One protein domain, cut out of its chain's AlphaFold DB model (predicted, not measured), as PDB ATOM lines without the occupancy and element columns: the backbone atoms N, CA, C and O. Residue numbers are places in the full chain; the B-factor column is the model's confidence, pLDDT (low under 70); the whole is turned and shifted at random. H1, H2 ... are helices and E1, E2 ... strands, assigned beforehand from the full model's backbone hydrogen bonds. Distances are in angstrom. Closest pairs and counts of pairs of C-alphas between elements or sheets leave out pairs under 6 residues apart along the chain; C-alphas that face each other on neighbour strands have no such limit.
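Overview. This is residues 68 to 143 of the 172 residues of an uncharacterized protein of Kordiimonas lacus (UniProt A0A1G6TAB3). A long, strongly twisted ribbon of four antiparallel strands makes the body, and a looping stretch, residues 80 to 109, gathers at one end of it with two very short helices, H1 and H2. The two long strands E1 and E4 run side by side as the middle of the ribbon and both bend, while the shorter E2 and E3 line its two edges. The 76 printed residues run E1, H1, H2, E2, E3, E4 along the chain; the sheet's order is E2, E1, E4, E3, all antiparallel, and the class is mostly strand. The whole is elongated, with spans of 46 by 26 by 18 A, and only just loose, close to compact, with a radius of gyration of the C-alphas of 13.9 A.

Along the chain. Find C-alpha 68 at (-12.217, -20.505, -33.273); from there E1 runs through residues 68 to 79, 31.7 A long, and bends by 60 degrees at residue 76. Next come H1, residues 89 to 93, and H2, residues 101 to 104, which begins at C-alpha 101 at (14.141, 5.409, -49.440). E2 is residues 110 to 114, 13.0 A, and E3 is residues 121 to 126, 15.8 A. E4, residues 129 to 142, covers 37.1 A, bends by 55 degrees at residue 137 and ends at C-alpha 142 at (-17.926, -18.656, -35.715).

Arrangement. Begin with the inner strands E1 and E4, antiparallel at 159 degrees: the C-alphas of Ser 75 and Tyr 133 face each other at 4.4 A, and N 70 and O 139 are within hydrogen-bond range at 2.8 A. As the other neighbour of E1, look for the edge strand E2, antiparallel to it at 152 degrees, with N 73 and O 112 within hydrogen-bond range at 2.8 A. The other edge strand, E3, forms a hairpin with E4, antiparallel at 129 degrees, with N 131 and O 124 2.8 A apart. Neither H1 nor H2 is on the sheet, and they are only just apart from each other, 8.0 A at the closest C-alphas. H1 has 0 of 1 O i to N i+4 pairs within hydrogen-bond range and 1 of 2 O i to N i+3 pairs; H2 is too short for the former.

Size, cuts and confidence. Look for the two farthest C-alphas at Pro 96 and His 143, 46.3 A apart. The printed part has no cut and no long link; those from H2 to E2 and from E3 to E4 are tight. In the B-factor column the mean pLDDT of the printed part is 79.6, and this model is under 70 at residues 90 to 101 and 142 to 143.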
ATOM      1  N   GLU A  68     -13.629 -20.355 -32.956       77.31
ATOM      2  CA  GLU A  68     -12.217 -20.505 -33.273       77.31
ATOM      3  C   GLU A  68     -11.641 -19.101 -33.461       77.31
ATOM      4  O   GLU A  68     -12.178 -18.288 -34.215       77.31
ATOM      5  N   THR A  69     -10.609 -18.769 -32.687       80.44
ATOM      6  CA  THR A  69      -9.939 -17.469 -32.797       80.44
ATOM      7  C   THR A  69      -8.670 -17.669 -33.601       80.44
ATOM      8  O   THR A  69      -7.741 -18.305 -33.109       80.44
ATOM      9  N   SER A  70      -8.633 -17.128 -34.814       85.00
ATOM     10  CA  SER A  70      -7.417 -17.066 -35.609       85.00
ATOM     11  C   SER A  70      -6.696 -15.742 -35.352       85.00
ATOM     12  O   SER A  70      -7.290 -14.664 -35.235       85.00
ATOM     13  N   PHE A  71      -5.381 -15.830 -35.196       87.00
ATOM     14  CA  PHE A  71      -4.487 -14.710 -34.945       87.00
ATOM     15  C   PHE A  71      -3.771 -14.372 -36.246       87.00
ATOM     16  O   PHE A  71      -3.023 -15.191 -36.786       87.00
ATOM     17  N   LEU A  72      -3.995 -13.162 -36.751       89.88
ATOM     18  CA  LEU A  72      -3.351 -12.675 -37.957       89.88
ATOM     19  C   LEU A  72      -2.103 -11.887 -37.574       89.88
ATOM     20  O   LEU A  72      -2.174 -10.822 -36.957       89.88
ATOM     21  N   TYR A  73      -0.957 -12.408 -37.977       90.44
ATOM     22  CA  TYR A  73       0.339 -11.789 -37.782       90.44
ATOM     23  C   TYR A  73       0.843 -11.165 -39.076       90.44
ATOM     24  O   TYR A  73       0.673 -11.732 -40.155       90.44
ATOM     25  N   ARG A  74       1.507 -10.017 -38.963       90.69
ATOM     26  CA  ARG A  74       2.110  -9.294 -40.083       90.69
ATOM     27  C   ARG A  74       3.594  -9.067 -39.827       90.69
ATOM     28  O   ARG A  74       3.975  -8.626 -38.748       90.69
ATOM     29  N   SER A  75       4.426  -9.343 -40.820       89.06
ATOM     30  CA  SER A  75       5.818  -8.897 -40.864       89.06
ATOM     31  C   SER A  75       5.977  -7.837 -41.944       89.06
ATOM     32  O   SER A  75       5.310  -7.906 -42.970       89.06
ATOM     33  N   GLU A  76       6.829  -6.845 -41.696       85.69
ATOM     34  CA  GLU A  76       7.059  -5.718 -42.611       85.69
ATOM     35  C   GLU A  76       8.281  -5.941 -43.515       85.69
ATOM     36  O   GLU A  76       8.416  -5.277 -44.538       85.69
ATOM     37  N   GLY A  77       9.161  -6.889 -43.171       85.31
ATOM     38  CA  GLY A  77      10.338  -7.216 -43.970       85.31
ATOM     39  C   GLY A  77      11.378  -8.055 -43.223       85.31
ATOM     40  O   GLY A  77      11.220  -8.401 -42.048       85.31
ATOM     41  N   VAL A  78      12.466  -8.398 -43.922       86.81
ATOM     42  CA  VAL A  78      13.605  -9.140 -43.351       86.81
ATOM     43  C   VAL A  78      14.583  -8.172 -42.685       86.81
ATOM     44  O   VAL A  78      15.102  -7.250 -43.324       86.81
ATOM     45  N   ILE A  79      14.858  -8.420 -41.406       85.31
ATOM     46  CA  ILE A  79      15.837  -7.699 -40.590       85.31
ATOM     47  C   ILE A  79      17.169  -8.443 -40.680       85.31
ATOM     48  O   ILE A  79      17.228  -9.659 -40.453       85.31
ATOM     49  N   LYS A  80      18.243  -7.731 -41.029       85.38
ATOM     50  CA  LYS A  80      19.580  -8.327 -41.104       85.38
ATOM     51  C   LYS A  80      20.182  -8.516 -39.700       85.38
ATOM     52  O   LYS A  80      19.768  -7.845 -38.756       85.38
ATOM     53  N   PRO A  81      21.157  -9.426 -39.521       80.44
ATOM     54  CA  PRO A  81      21.750  -9.718 -38.210       80.44
ATOM     55  C   PRO A  81      22.429  -8.522 -37.523       80.44
ATOM     56  O   PRO A  81      22.567  -8.520 -36.304       80.44
ATOM     57  N   ASP A  82      22.861  -7.533 -38.300       81.69
ATOM     58  CA  ASP A  82      23.511  -6.295 -37.869       81.69
ATOM     59  C   ASP A  82      22.529  -5.129 -37.647       81.69
ATOM     60  O   ASP A  82      22.933  -4.053 -37.210       81.69
ATOM     61  N   GLU A  83      21.236  -5.336 -37.912       78.19
ATOM     62  CA  GLU A  83      20.200  -4.305 -37.837       78.19
ATOM     63  C   GLU A  83      19.349  -4.411 -36.563       78.19
ATOM     64  O   GLU A  83      19.197  -5.471 -35.949       78.19
ATOM     65  N   SER A  84      18.757  -3.278 -36.172       80.75
ATOM     66  CA  SER A  84      17.868  -3.200 -35.012       80.75
ATOM     67  C   SER A  84      16.575  -4.005 -35.231       80.75
ATOM     68  O   SER A  84      15.916  -3.830 -36.258       80.75
ATOM     69  N   PRO A  85      16.103  -4.781 -34.237       75.00
ATOM     70  CA  PRO A  85      14.820  -5.489 -34.305       75.00
ATOM     71  C   PRO A  85      13.579  -4.591 -34.446       75.00
ATOM     72  O   PRO A  85      12.481  -5.098 -34.678       75.00
ATOM     73  N   MET A  86      13.720  -3.276 -34.242       74.50
ATOM     74  CA  MET A  86      12.640  -2.286 -34.377       74.50
ATOM     75  C   MET A  86      12.784  -1.422 -35.638       74.50
ATOM     76  O   MET A  86      12.065  -0.442 -35.783       74.50
ATOM     77  N   ILE A  87      13.692  -1.775 -36.557       79.12
ATOM     78  CA  ILE A  87      14.015  -0.970 -37.746       79.12
ATOM     79  C   ILE A  87      12.782  -0.589 -38.581       79.12
ATOM     80  O   ILE A  87      12.674   0.552 -39.017       79.12
ATOM     81  N   PHE A  88      11.818  -1.503 -38.728       77.50
ATOM     82  CA  PHE A  88      10.593  -1.249 -39.486       77.50
ATOM     83  C   PHE A  88       9.500  -0.529 -38.668       77.50
ATOM     84  O   PHE A  88       8.743   0.258 -39.227       77.50
ATOM     85  N   GLU A  89       9.487  -0.649 -37.333       74.19
ATOM     86  CA  GLU A  89       8.499   0.048 -36.484       74.19
ATOM     87  C   GLU A  89       8.648   1.577 -36.555       74.19
ATOM     88  O   GLU A  89       7.668   2.314 -36.448       74.19
ATOM     89  N   PHE A  90       9.867   2.068 -36.798       69.06
ATOM     90  CA  PHE A  90      10.141   3.499 -36.939       69.06
ATOM     91  C   PHE A  90       9.622   4.111 -38.249       69.06
ATOM     92  O   PHE A  90       9.491   5.337 -38.321       69.06
ATOM     93  N   LEU A  91       9.280   3.294 -39.256       68.44
ATOM     94  CA  LEU A  91       8.708   3.777 -40.519       68.44
ATOM     95  C   LEU A  91       7.315   4.381 -40.312       68.44
ATOM     96  O   LEU A  91       7.007   5.416 -40.895       68.44
ATOM     97  N   GLY A  92       6.498   3.787 -39.438       60.84
ATOM     98  CA  GLY A  92       5.148   4.279 -39.141       60.84
ATOM     99  C   GLY A  92       5.108   5.528 -38.253       60.84
ATOM    100  O   GLY A  92       4.109   6.243 -38.250       60.84
ATOM    101  N   VAL A  93       6.185   5.803 -37.508       62.88
ATOM    102  CA  VAL A  93       6.259   6.900 -36.518       62.88
ATOM    103  C   VAL A  93       6.990   8.134 -37.073       62.88
ATOM    104  O   VAL A  93       7.029   9.177 -36.425       62.88
ATOM    105  N   GLY A  94       7.544   8.057 -38.288       55.09
ATOM    106  CA  GLY A  94       8.256   9.181 -38.903       55.09
ATOM    107  C   GLY A  94       9.633   9.436 -38.281       55.09
ATOM    108  O   GLY A  94      10.053  10.585 -38.154       55.09
ATOM    109  N   GLY A  95      10.331   8.377 -37.852       61.50
ATOM    110  CA  GLY A  95      11.697   8.484 -37.333       61.50
ATOM    111  C   GLY A  95      12.694   9.004 -38.384       61.50
ATOM    112  O   GLY A  95      12.373   9.019 -39.577       61.50
ATOM    113  N   PRO A  96      13.916   9.403 -37.976       56.03
ATOM    114  CA  PRO A  96      14.934   9.961 -38.875       56.03
ATOM    115  C   PRO A  96      15.286   9.035 -40.053       56.03
ATOM    116  O   PRO A  96      15.642   9.523 -41.122       56.03
ATOM    117  N   ASP A  97      15.094   7.724 -39.891       56.97
ATOM    118  CA  ASP A  97      15.323   6.719 -40.933       56.97
ATOM    119  C   ASP A  97      14.110   6.460 -41.847       56.97
ATOM    120  O   ASP A  97      14.246   5.760 -42.848       56.97
ATOM    121  N   SER A  98      12.929   7.031 -41.565       56.12
ATOM    122  CA  SER A  98      11.724   6.808 -42.388       56.12
ATOM    123  C   SER A  98      11.777   7.484 -43.763       56.12
ATOM    124  O   SER A  98      11.119   7.033 -44.696       56.12
ATOM    125  N   ASN A  99      12.605   8.524 -43.905       54.59
ATOM    126  CA  ASN A  99      12.833   9.239 -45.165       54.59
ATOM    127  C   ASN A  99      13.999   8.667 -45.989       54.59
ATOM    128  O   ASN A  99      14.275   9.160 -47.085       54.59
ATOM    129  N   ASN A 100      14.688   7.635 -45.494       57.59
ATOM    130  CA  ASN A 100      15.713   6.948 -46.268       57.59
ATOM    131  C   ASN A 100      15.017   5.919 -47.163       57.59
ATOM    132  O   ASN A 100      14.664   4.833 -46.708       57.59
ATOM    133  N   GLY A 101      14.829   6.255 -48.446       60.16
ATOM    134  CA  GLY A 101      14.141   5.409 -49.440       60.16
ATOM    135  C   GLY A 101      14.629   3.949 -49.517       60.16
ATOM    136  O   GLY A 101      13.904   3.066 -49.959       60.16
ATOM    137  N   THR A 102      15.819   3.661 -48.987       70.62
ATOM    138  CA  THR A 102      16.388   2.314 -48.871       70.62
ATOM    139  C   THR A 102      15.609   1.367 -47.952       70.62
ATOM    140  O   THR A 102      15.676   0.157 -48.159       70.62
ATOM    141  N   LEU A 103      14.896   1.865 -46.932       71.06
ATOM    142  CA  LEU A 103      14.062   1.030 -46.054       71.06
ATOM    143  C   LEU A 103      12.690   0.762 -46.668       71.06
ATOM    144  O   LEU A 103      12.202  -0.362 -46.582       71.06
ATOM    145  N   THR A 104      12.086   1.772 -47.300       71.38
ATOM    146  CA  THR A 104      10.785   1.636 -47.970       71.38
ATOM    147  C   THR A 104      10.851   0.659 -49.137       71.38
ATOM    148  O   THR A 104       9.927  -0.128 -49.315       71.38
ATOM    149  N   ASP A 105      11.977   0.623 -49.855       78.06
ATOM    150  CA  ASP A 105      12.223  -0.329 -50.946       78.06
ATOM    151  C   ASP A 105      12.403  -1.780 -50.455       78.06
ATOM    152  O   ASP A 105      12.333  -2.722 -51.242       78.06
ATOM    153  N   ARG A 106      12.642  -1.976 -49.151       78.56
ATOM    154  CA  ARG A 106      12.812  -3.289 -48.505       78.56
ATOM    155  C   ARG A 106      11.552  -3.797 -47.809       78.56
ATOM    156  O   ARG A 106      11.607  -4.878 -47.216       78.56
ATOM    157  N   ILE A 107      10.461  -3.030 -47.831       82.69
ATOM    158  CA  ILE A 107       9.194  -3.448 -47.233       82.69
ATOM    159  C   ILE A 107       8.640  -4.606 -48.061       82.69
ATOM    160  O   ILE A 107       8.319  -4.452 -49.237       82.69
ATOM    161  N   ASP A 108       8.511  -5.756 -47.418       85.62
ATOM    162  CA  ASP A 108       7.922  -6.958 -47.990       85.62
ATOM    163  C   ASP A 108       6.944  -7.528 -46.967       85.62
ATOM    164  O   ASP A 108       7.335  -8.201 -46.007       85.62
ATOM    165  N   TYR A 109       5.670  -7.166 -47.136       86.62
ATOM    166  CA  TYR A 109       4.622  -7.553 -46.205       86.62
ATOM    167  C   TYR A 109       4.322  -9.041 -46.316       86.62
ATOM    168  O   TYR A 109       3.906  -9.532 -47.363       86.62
ATOM    169  N   ASP A 110       4.434  -9.729 -45.188       89.19
ATOM    170  CA  ASP A 110       4.091 -11.138 -45.077       89.19
ATOM    171  C   ASP A 110       3.052 -11.342 -43.984       89.19
ATOM    172  O   ASP A 110       3.225 -10.889 -42.847       89.19
ATOM    173  N   PHE A 111       1.963 -12.015 -44.339       89.06
ATOM    174  CA  PHE A 111       0.831 -12.252 -43.458       89.06
ATOM    175  C   PHE A 111       0.751 -13.733 -43.129       89.06
ATOM    176  O   PHE A 111       0.721 -14.581 -44.018       89.06
ATOM    177  N   ARG A 112       0.670 -14.045 -41.837       86.44
ATOM    178  CA  ARG A 112       0.478 -15.411 -41.360       86.44
ATOM    179  C   ARG A 112      -0.711 -15.482 -40.432       86.44
ATOM    180  O   ARG A 112      -0.742 -14.821 -39.398       86.44
ATOM    181  N   GLU A 113      -1.657 -16.325 -40.800       86.69
ATOM    182  CA  GLU A 113      -2.764 -16.703 -39.941       86.69
ATOM    183  C   GLU A 113      -2.361 -17.931 -39.123       86.69
ATOM    184  O   GLU A 113      -1.779 -18.882 -39.652       86.69
ATOM    185  N   MET A 114      -2.594 -17.879 -37.815       86.19
ATOM    186  CA  MET A 114      -2.291 -18.971 -36.895       86.19
ATOM    187  C   MET A 114      -3.437 -19.172 -35.909       86.19
ATOM    188  O   MET A 114      -3.940 -18.207 -35.344       86.19
ATOM    189  N   ASP A 115      -3.765 -20.425 -35.605       84.06
ATOM    190  CA  ASP A 115      -4.823 -20.763 -34.635       84.06
ATOM    191  C   ASP A 115      -4.339 -20.684 -33.175       84.06
ATOM    192  O   ASP A 115      -5.108 -20.795 -32.224       84.06
ATOM    193  N   THR A 116      -3.029 -20.505 -32.970       84.56
ATOM    194  CA  THR A 116      -2.407 -20.414 -31.643       84.56
ATOM    195  C   THR A 116      -1.815 -19.031 -31.413       84.56
ATOM    196  O   THR A 116      -1.020 -18.541 -32.216       84.56
ATOM    197  N   ASN A 117      -2.134 -18.435 -30.264       86.06
ATOM    198  CA  ASN A 117      -1.563 -17.159 -29.847       86.06
ATOM    199  C   ASN A 117      -0.073 -17.320 -29.498       86.06
ATOM    200  O   ASN A 117       0.275 -17.988 -28.522       86.06
ATOM    201  N   ARG A 118       0.809 -16.676 -30.265       86.62
ATOM    202  CA  ARG A 118       2.260 -16.604 -30.008       86.62
ATOM    203  C   ARG A 118       2.685 -15.344 -29.248       86.62
ATOM    204  O   ARG A 118       3.872 -15.051 -29.156       86.62
ATOM    205  N   GLY A 119       1.729 -14.613 -28.683       88.19
ATOM    206  CA  GLY A 119       1.939 -13.322 -28.039       88.19
ATOM    207  C   GLY A 119       1.804 -12.159 -29.021       88.19
ATOM    208  O   GLY A 119       1.392 -12.330 -30.167       88.19
ATOM    209  N   ASN A 120       2.148 -10.957 -28.553       86.75
ATOM    210  CA  ASN A 120       2.029  -9.724 -29.340       86.75
ATOM    211  C   ASN A 120       3.012  -9.677 -30.523       86.75
ATOM    212  O   ASN A 120       2.753  -9.036 -31.538       86.75
ATOM    213  N   ASN A 121       4.157 -10.344 -30.388       87.88
ATOM    214  CA  ASN A 121       5.162 -10.448 -31.429       87.88
ATOM    215  C   ASN A 121       5.982 -11.736 -31.284       87.88
ATOM    216  O   ASN A 121       6.195 -12.234 -30.181       87.88
ATOM    217  N   PHE A 122       6.460 -12.269 -32.406       89.75
ATOM    218  CA  PHE A 122       7.415 -13.376 -32.427       89.75
ATOM    219  C   PHE A 122       8.438 -13.191 -33.549       89.75
ATOM    220  O   PHE A 122       8.213 -12.440 -34.498       89.75
ATOM    221  N   VAL A 123       9.584 -13.861 -33.426       88.94
ATOM    222  CA  VAL A 123      10.684 -13.774 -34.394       88.94
ATOM    223  C   VAL A 123      10.933 -15.141 -35.007       88.94
ATOM    224  O   VAL A 123      11.004 -16.145 -34.301       88.94
ATOM    225  N   GLU A 124      11.096 -15.170 -36.324       88.62
ATOM    226  CA  GLU A 124      11.400 -16.374 -37.088       88.62
ATOM    227  C   GLU A 124      12.664 -16.164 -37.921       88.62
ATOM    228  O   GLU A 124      12.882 -15.090 -38.484       88.62
ATOM    229  N   LYS A 125      13.521 -17.186 -37.986       87.69
ATOM    230  CA  LYS A 125      14.727 -17.151 -38.818       87.69
ATOM    231  C   LYS A 125      14.343 -17.437 -40.264       87.69
ATOM    232  O   LYS A 125      13.699 -18.445 -40.533       87.69
ATOM    233  N   VAL A 126      14.759 -16.563 -41.171       86.94
ATOM    234  CA  VAL A 126      14.482 -16.656 -42.610       86.94
ATOM    235  C   VAL A 126      15.807 -16.518 -43.358       86.94
ATOM    236  O   VAL A 126      16.798 -16.038 -42.802       86.94
ATOM    237  N   GLU A 127      15.865 -16.971 -44.605       81.88
ATOM    238  CA  GLU A 127      17.054 -16.818 -45.438       81.88
ATOM    239  C   GLU A 127      17.450 -15.329 -45.536       81.88
ATOM    240  O   GLU A 127      16.650 -14.482 -45.928       81.88
ATOM    241  N   GLY A 128      18.666 -14.994 -45.090       79.75
ATOM    242  CA  GLY A 128      19.172 -13.615 -45.058       79.75
ATOM    243  C   GLY A 128      18.969 -12.840 -43.747       79.75
ATOM    244  O   GLY A 128      19.424 -11.699 -43.661       79.75
ATOM    245  N   GLY A 129      18.358 -13.427 -42.710       86.56
ATOM    246  CA  GLY A 129      18.233 -12.773 -41.403       86.56
ATOM    247  C   GLY A 129      17.095 -13.319 -40.543       86.56
ATOM    248  O   GLY A 129      16.970 -14.524 -40.318       86.56
ATOM    249  N   TYR A 130      16.267 -12.422 -40.019       88.94
ATOM    250  CA  TYR A 130      15.089 -12.783 -39.241       88.94
ATOM    251  C   TYR A 130      13.899 -11.887 -39.586       88.94
ATOM    252  O   TYR A 130      14.055 -10.712 -39.912       88.94
ATOM    253  N   ARG A 131      12.692 -12.450 -39.521       88.50
ATOM    254  CA  ARG A 131      11.432 -11.713 -39.652       88.50
ATOM    255  C   ARG A 131      10.780 -11.585 -38.288       88.50
ATOM    256  O   ARG A 131      10.625 -12.574 -37.571       88.50
ATOM    257  N   LYS A 132      10.402 -10.359 -37.936       89.00
ATOM    258  CA  LYS A 132       9.564 -10.074 -36.772       89.00
ATOM    259  C   LYS A 132       8.118 -10.008 -37.239       89.00
ATOM    260  O   LYS A 132       7.792  -9.211 -38.116       89.00
ATOM    261  N   TYR A 133       7.279 -10.848 -36.659       89.31
ATOM    262  CA  TYR A 133       5.843 -10.864 -36.881       89.31
ATOM    263  C   TYR A 133       5.168 -10.171 -35.703       89.31
ATOM    264  O   TYR A 133       5.396 -10.547 -34.553       89.31
ATOM    265  N   THR A 134       4.357  -9.157 -35.977       87.75
ATOM    266  CA  THR A 134       3.535  -8.452 -34.989       87.75
ATOM    267  C   THR A 134       2.081  -8.854 -35.164       87.75
ATOM    268  O   THR A 134       1.619  -9.106 -36.278       87.75
ATOM    269  N   LEU A 135       1.357  -8.983 -34.054       88.81
ATOM    270  CA  LEU A 135      -0.068  -9.272 -34.100       88.81
ATOM    271  C   LEU A 135      -0.788  -8.075 -34.729       88.81
ATOM    272  O   LEU A 135      -0.719  -6.962 -34.213       88.81
ATOM    273  N   TYR A 136      -1.452  -8.316 -35.852       87.25
ATOM    274  CA  TYR A 136      -2.152  -7.288 -36.610       87.25
ATOM    275  C   TYR A 136      -3.649  -7.294 -36.309       87.25
ATOM    276  O   TYR A 136      -4.232  -6.236 -36.089       87.25
ATOM    277  N   ASP A 137      -4.260  -8.479 -36.286       86.31
ATOM    278  CA  ASP A 137      -5.698  -8.633 -36.082       86.31
ATOM    279  C   ASP A 137      -6.021  -9.968 -35.393       86.31
ATOM    280  O   ASP A 137      -5.244 -10.926 -35.445       86.31
ATOM    281  N   MET A 138      -7.179 -10.032 -34.743       84.75
ATOM    282  CA  MET A 138      -7.749 -11.257 -34.188       84.75
ATOM    283  C   MET A 138      -9.100 -11.492 -34.848       84.75
ATOM    284  O   MET A 138     -10.053 -10.745 -34.614       84.75
ATOM    285  N   ARG A 139      -9.209 -12.551 -35.648       81.00
ATOM    286  CA  ARG A 139     -10.468 -12.914 -36.291       81.00
ATOM    287  C   ARG A 139     -11.135 -14.035 -35.523       81.00
ATOM    288  O   ARG A 139     -10.540 -15.056 -35.205       81.00
ATOM    289  N   GLN A 140     -12.405 -13.823 -35.211       77.56
ATOM    290  CA  GLN A 140     -13.245 -14.858 -34.631       77.56
ATOM    291  C   GLN A 140     -14.051 -15.503 -35.748       77.56
ATOM    292  O   GLN A 140     -14.971 -14.899 -36.303       77.56
ATOM    293  N   HIS A 141     -13.706 -16.743 -36.067       72.88
ATOM    294  CA  HIS A 141     -14.495 -17.573 -36.954       72.88
ATOM    295  C   HIS A 141     -15.535 -18.317 -36.114       72.88
ATOM    296  O   HIS A 141     -15.230 -19.206 -35.317       72.88
ATOM    297  N   SER A 142     -16.797 -17.907 -36.261       67.44
ATOM    298  CA  SER A 142     -17.926 -18.656 -35.715       67.44
ATOM    299  C   SER A 142     -18.277 -19.759 -36.703       67.44
ATOM    300  O   SER A 142     -18.873 -19.484 -37.744       67.44
ATOM    301  N   HIS A 143     -17.948 -21.003 -36.371       66.88
ATOM    302  CA  HIS A 143     -18.450 -22.136 -37.141       66.88
ATOM    303  C   HIS A 143     -19.939 -22.344 -36.833       66.88
ATOM    304  O   HIS A 143     -20.324 -22.289 -35.658       66.88
TER     305      HIS A 143